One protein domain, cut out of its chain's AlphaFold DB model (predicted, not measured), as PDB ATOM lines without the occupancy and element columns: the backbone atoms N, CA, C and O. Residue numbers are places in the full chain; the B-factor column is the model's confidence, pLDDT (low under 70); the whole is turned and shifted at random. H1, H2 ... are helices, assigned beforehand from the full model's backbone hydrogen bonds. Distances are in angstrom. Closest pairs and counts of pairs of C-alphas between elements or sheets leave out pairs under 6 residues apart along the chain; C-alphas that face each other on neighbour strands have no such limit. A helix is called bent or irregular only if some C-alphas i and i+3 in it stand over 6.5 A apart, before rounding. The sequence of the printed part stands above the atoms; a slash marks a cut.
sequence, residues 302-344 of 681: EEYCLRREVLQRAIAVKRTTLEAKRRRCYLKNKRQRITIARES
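Overview. This is residues 302 to 344 of the 681 residues of the protein "uncharacterized protein LOC112459940" of Temnothorax curvispinosus (UniProt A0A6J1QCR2). Two long helices, H2 and H1, meet near their ends and make an open V or L, with a sharp corner at Thr 321. The two arms point away from that corner, and nothing fills the space between them. The printed part has 43 residues with two named helices, H1 then H2 along the chain, and no named strand; the class is all helix. The whole is extended, with a radius of gyration of the C-alphas of 16.1 A, and the C-alphas span 51 by 22 by 7 A along their three main axes.

Arrangement. The longest helix is H2, residues 322 to 344. The other helix, H1, residues 302 to 320, is joined to it by a tight link of one residue, Thr 321. H1 and H2 are close but not clearly touching, with 2 pairs of C-alphas within 8 A. Their closest C-alphas, those of Lys 318 and Ala 324, are 6.5 A apart. The lines of the two helices are about perpendicular, at 78 degrees, and their centres are 26.5 A apart. In both H1 and H2, each backbone O of residue i is within hydrogen-bond range of the N of residue i+4 inside the helix.

Along the chain. H2 has 23 residues and measures 32.6 A from its first to its last C-alpha. It begins at C-alpha 322, at (8.341, 16.505, -1.750), and ends at C-alpha 344, at (10.008, 43.750, -19.648). H1 has 19 residues and measures 27.5 A from C-alpha 302, at (40.015, 8.734, 3.444), to C-alpha 320. Neither helix is bent.

Size, cuts and confidence. The two C-alphas farthest apart are those of Glu 302 and Ser 344, at 51.6 A. Residues 302 to 318, 320 to 327 and 329 to 344 stand free. The printed part has no cut. The mean pLDDT of the printed part is 71.2, with 85 for H1 and 60 for H2; residue 326 and residues 329 to 344 are under 70.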
ATOM      1  N   GLU A 302      41.019   9.745   3.098       87.31
ATOM      2  CA  GLU A 302      40.015   8.734   3.444       87.31
ATOM      3  C   GLU A 302      38.850   9.347   4.221       87.31
ATOM      4  O   GLU A 302      37.696   9.231   3.802       87.31
ATOM      5  N   GLU A 303      39.145  10.115   5.272       89.00
ATOM      6  CA  GLU A 303      38.132  10.818   6.061       89.00
ATOM      7  C   GLU A 303      37.347  11.830   5.206       89.00
ATOM      8  O   GLU A 303      36.126  11.972   5.330       89.00
ATOM      9  N   TYR A 304      38.021  12.540   4.294       88.19
ATOM     10  CA  TYR A 304      37.357  13.424   3.336       88.19
ATOM     11  C   TYR A 304      36.419  12.649   2.402       88.19
ATOM     12  O   TYR A 304      35.278  13.074   2.199       88.19
ATOM     13  N   CYS A 305      36.865  11.522   1.836       87.44
ATOM     14  CA  CYS A 305      36.047  10.709   0.936       87.44
ATOM     15  C   CYS A 305      34.793  10.192   1.643       87.44
ATOM     16  O   CYS A 305      33.691  10.394   1.128       87.44
ATOM     17  N   LEU A 306      34.945   9.646   2.852       87.31
ATOM     18  CA  LEU A 306      33.836   9.167   3.678       87.31
ATOM     19  C   LEU A 306      32.832  10.286   3.981       87.31
ATOM     20  O   LEU A 306      31.640  10.145   3.694       87.31
ATOM     21  N   ARG A 307      33.301  11.448   4.461       90.12
ATOM     22  CA  ARG A 307      32.430  12.611   4.724       90.12
ATOM     23  C   ARG A 307      31.667  13.054   3.479       90.12
ATOM     24  O   ARG A 307      30.480  13.385   3.548       90.12
ATOM     25  N   ARG A 308      32.327  13.066   2.319       87.00
ATOM     26  CA  ARG A 308      31.703  13.451   1.047       87.00
ATOM     27  C   ARG A 308      30.669  12.437   0.583       87.00
ATOM     28  O   ARG A 308      29.635  12.864   0.078       87.00
ATOM     29  N   GLU A 309      30.916  11.143   0.743       84.06
ATOM     30  CA  GLU A 309      29.943  10.103   0.412       84.06
ATOM     31  C   GLU A 309      28.693  10.193   1.285       84.06
ATOM     32  O   GLU A 309      27.586  10.230   0.744       84.06
ATOM     33  N   VAL A 310      28.858  10.321   2.605       87.62
ATOM     34  CA  VAL A 310      27.742  10.498   3.548       87.62
ATOM     35  C   VAL A 310      26.916  11.730   3.174       87.62
ATOM     36  O   VAL A 310      25.696  11.642   3.015       87.62
ATOM     37  N   LEU A 311      27.574  12.869   2.931       88.00
ATOM     38  CA  LEU A 311      26.900  14.102   2.529       88.00
ATOM     39  C   LEU A 311      26.166  13.958   1.185       88.00
ATOM     40  O   LEU A 311      25.049  14.451   1.042       88.00
ATOM     41  N   GLN A 312      26.766  13.300   0.187       81.19
ATOM     42  CA  GLN A 312      26.123  13.086  -1.116       81.19
ATOM     43  C   GLN A 312      24.897  12.179  -1.003       81.19
ATOM     44  O   GLN A 312      23.875  12.497  -1.611       81.19
ATOM     45  N   ARG A 313      24.956  11.113  -0.191       83.06
ATOM     46  CA  ARG A 313      23.794  10.255   0.098       83.06
ATOM     47  C   ARG A 313      22.682  11.063   0.769       83.06
ATOM     48  O   ARG A 313      21.560  11.069   0.271       83.06
ATOM     49  N   ALA A 314      23.004  11.838   1.806       85.81
ATOM     50  CA  ALA A 314      22.035  12.697   2.489       85.81
ATOM     51  C   ALA A 314      21.400  13.742   1.547       85.81
ATOM     52  O   ALA A 314      20.184  13.942   1.551       85.81
ATOM     53  N   ILE A 315      22.198  14.382   0.683       82.75
ATOM     54  CA  ILE A 315      21.699  15.324  -0.331       82.75
ATOM     55  C   ILE A 315      20.817  14.611  -1.364       82.75
ATOM     56  O   ILE A 315      19.808  15.181  -1.781       82.75
ATOM     57  N   ALA A 316      21.179  13.402  -1.797       79.44
ATOM     58  CA  ALA A 316      20.394  12.624  -2.750       79.44
ATOM     59  C   ALA A 316      19.013  12.278  -2.175       79.44
ATOM     60  O   ALA A 316      18.014  12.578  -2.827       79.44
ATOM     61  N   VAL A 317      18.955  11.787  -0.932       84.31
ATOM     62  CA  VAL A 317      17.691  11.542  -0.213       84.31
ATOM     63  C   VAL A 317      16.900  12.840  -0.053       84.31
ATOM     64  O   VAL A 317      15.731  12.910  -0.415       84.31
ATOM     65  N   LYS A 318      17.537  13.936   0.379       83.06
ATOM     66  CA  LYS A 318      16.848  15.231   0.505       83.06
ATOM     67  C   LYS A 318      16.284  15.724  -0.829       83.06
ATOM     68  O   LYS A 318      15.229  16.338  -0.855       83.06
ATOM     69  N   ARG A 319      16.955  15.477  -1.959       77.38
ATOM     70  CA  ARG A 319      16.502  15.916  -3.294       77.38
ATOM     71  C   ARG A 319      15.274  15.161  -3.803       77.38
ATOM     72  O   ARG A 319      14.620  15.689  -4.712       77.38
ATOM     73  N   THR A 320      14.978  13.970  -3.284       76.88
ATOM     74  CA  THR A 320      13.787  13.199  -3.668       76.88
ATOM     75  C   THR A 320      12.547  13.607  -2.875       76.88
ATOM     76  O   THR A 320      11.441  13.404  -3.380       76.88
ATOM     77  N   THR A 321      12.710  14.267  -1.718       81.25
ATOM     78  CA  THR A 321      11.586  14.688  -0.870       81.25
ATOM     79  C   THR A 321      10.666  15.691  -1.566       81.25
ATOM     80  O   THR A 321      11.087  16.535  -2.371       81.25
ATOM     81  N   LEU A 322       9.375  15.608  -1.235       75.75
ATOM     82  CA  LEU A 322       8.341  16.505  -1.750       75.75
ATOM     83  C   LEU A 322       8.657  17.969  -1.417       75.75
ATOM     84  O   LEU A 322       8.527  18.844  -2.270       75.75
ATOM     85  N   GLU A 323       9.129  18.232  -0.200       75.38
ATOM     86  CA  GLU A 323       9.477  19.571   0.272       75.38
ATOM     87  C   GLU A 323      10.626  20.184  -0.542       75.38
ATOM     88  O   GLU A 323      10.526  21.318  -1.014       75.38
ATOM     89  N   ALA A 324      11.689  19.419  -0.819       73.19
ATOM     90  CA  ALA A 324      12.791  19.896  -1.650       73.19
ATOM     91  C   ALA A 324      12.364  20.114  -3.111       73.19
ATOM     92  O   ALA A 324      12.810  21.073  -3.749       73.19
ATOM     93  N   LYS A 325      11.476  19.265  -3.651       71.50
ATOM     94  CA  LYS A 325      10.855  19.469  -4.973       71.50
ATOM     95  C   LYS A 325      10.024  20.763  -5.002       71.50
ATOM     96  O   LYS A 325      10.246  21.587  -5.892       71.50
ATOM     97  N   ARG A 326       9.160  20.996  -4.004       65.69
ATOM     98  CA  ARG A 326       8.353  22.226  -3.851       65.69
ATOM     99  C   ARG A 326       9.232  23.469  -3.723       65.69
ATOM    100  O   ARG A 326       9.033  24.439  -4.451       65.69
ATOM    101  N   ARG A 327      10.268  23.422  -2.879       74.06
ATOM    102  CA  ARG A 327      11.220  24.527  -2.695       74.06
ATOM    103  C   ARG A 327      11.977  24.857  -3.981       74.06
ATOM    104  O   ARG A 327      12.153  26.035  -4.283       74.06
ATOM    105  N   ARG A 328      12.398  23.852  -4.762       71.88
ATOM    106  CA  ARG A 328      13.015  24.076  -6.085       71.88
ATOM    107  C   ARG A 328      12.050  24.752  -7.056       71.88
ATOM    108  O   ARG A 328      12.458  25.709  -7.705       71.88
ATOM    109  N   CYS A 329      10.797  24.301  -7.120       62.94
ATOM    110  CA  CYS A 329       9.766  24.920  -7.957       62.94
ATOM    111  C   CYS A 329       9.532  26.387  -7.559       62.94
ATOM    112  O   CYS A 329       9.622  27.280  -8.397       62.94
ATOM    113  N   TYR A 330       9.380  26.659  -6.259       65.25
ATOM    114  CA  TYR A 330       9.251  28.018  -5.729       65.25
ATOM    115  C   TYR A 330      10.441  28.916  -6.106       65.25
ATOM    116  O   TYR A 330      10.253  30.028  -6.596       65.25
ATOM    117  N   LEU A 331      11.678  28.436  -5.924       64.19
ATOM    118  CA  LEU A 331      12.881  29.199  -6.275       64.19
ATOM    119  C   LEU A 331      13.018  29.415  -7.791       64.19
ATOM    120  O   LEU A 331      13.461  30.491  -8.197       64.19
ATOM    121  N   LYS A 332      12.629  28.432  -8.618       64.19
ATOM    122  CA  LYS A 332      12.565  28.564 -10.085       64.19
ATOM    123  C   LYS A 332      11.574  29.664 -10.470       64.19
ATOM    124  O   LYS A 332      11.970  30.600 -11.156       64.19
ATOM    125  N   ASN A 333      10.356  29.622  -9.928       53.50
ATOM    126  CA  ASN A 333       9.315  30.622 -10.178       53.50
ATOM    127  C   ASN A 333       9.743  32.019  -9.711       53.50
ATOM    128  O   ASN A 333       9.555  32.997 -10.428       53.50
ATOM    129  N   LYS A 334      10.387  32.130  -8.540       56.03
ATOM    130  CA  LYS A 334      10.921  33.404  -8.036       56.03
ATOM    131  C   LYS A 334      11.987  33.990  -8.969       56.03
ATOM    132  O   LYS A 334      11.945  35.182  -9.252       56.03
ATOM    133  N   ARG A 335      12.927  33.174  -9.463       62.38
ATOM    134  CA  ARG A 335      13.946  33.618 -10.434       62.38
ATOM    135  C   ARG A 335      13.318  34.010 -11.766       62.38
ATOM    136  O   ARG A 335      13.649  35.067 -12.280       62.38
ATOM    137  N   GLN A 336      12.381  33.211 -12.270       50.47
ATOM    138  CA  GLN A 336      11.671  33.491 -13.515       50.47
ATOM    139  C   GLN A 336      10.911  34.821 -13.446       50.47
ATOM    140  O   GLN A 336      11.011  35.616 -14.369       50.47
ATOM    141  N   ARG A 337      10.235  35.123 -12.328       51.09
ATOM    142  CA  ARG A 337       9.576  36.425 -12.108       51.09
ATOM    143  C   ARG A 337      10.560  37.598 -12.165       51.09
ATOM    144  O   ARG A 337      10.245  38.627 -12.750       51.09
ATOM    145  N   ILE A 338      11.753  37.437 -11.586       53.28
ATOM    146  CA  ILE A 338      12.816  38.454 -11.637       53.28
ATOM    147  C   ILE A 338      13.342  38.625 -13.068       53.28
ATOM    148  O   ILE A 338      13.580  39.754 -13.488       53.28
ATOM    149  N   THR A 339      13.519  37.531 -13.812       49.00
ATOM    150  CA  THR A 339      13.959  37.556 -15.214       49.00
ATOM    151  C   THR A 339      12.927  38.232 -16.114       49.00
ATOM    152  O   THR A 339      13.281  39.189 -16.788       49.00
ATOM    153  N   ILE A 340      11.649  37.844 -16.032       48.06
ATOM    154  CA  ILE A 340      10.550  38.465 -16.793       48.06
ATOM    155  C   ILE A 340      10.477  39.969 -16.500       48.06
ATOM    156  O   ILE A 340      10.377  40.779 -17.412       48.06
ATOM    157  N   ALA A 341      10.598  40.368 -15.229       46.19
ATOM    158  CA  ALA A 341      10.602  41.781 -14.856       46.19
ATOM    159  C   ALA A 341      11.813  42.558 -15.415       46.19
ATOM    160  O   ALA A 341      11.696  43.760 -15.658       46.19
ATOM    161  N   ARG A 342      12.965  41.901 -15.622       45.75
ATOM    162  CA  ARG A 342      14.136  42.491 -16.296       45.75
ATOM    163  C   ARG A 342      13.930  42.582 -17.807       45.75
ATOM    164  O   ARG A 342      14.164  43.645 -18.364       45.75
ATOM    165  N   GLU A 343      13.425  41.529 -18.440       47.50
ATOM    166  CA  GLU A 343      13.133  41.487 -19.883       47.50
ATOM    167  C   GLU A 343      12.055  42.511 -20.276       47.50
ATOM    168  O   GLU A 343      12.204  43.227 -21.259       47.50
ATOM    169  N   SER A 344      11.012  42.688 -19.456       43.69
ATOM    170  CA  SER A 344      10.008  43.750 -19.648       43.69
ATOM    171  C   SER A 344      10.547  45.168 -19.408       43.69
ATOM    172  O   SER A 344       9.896  46.143 -19.778       43.69
TER     173      SER A 344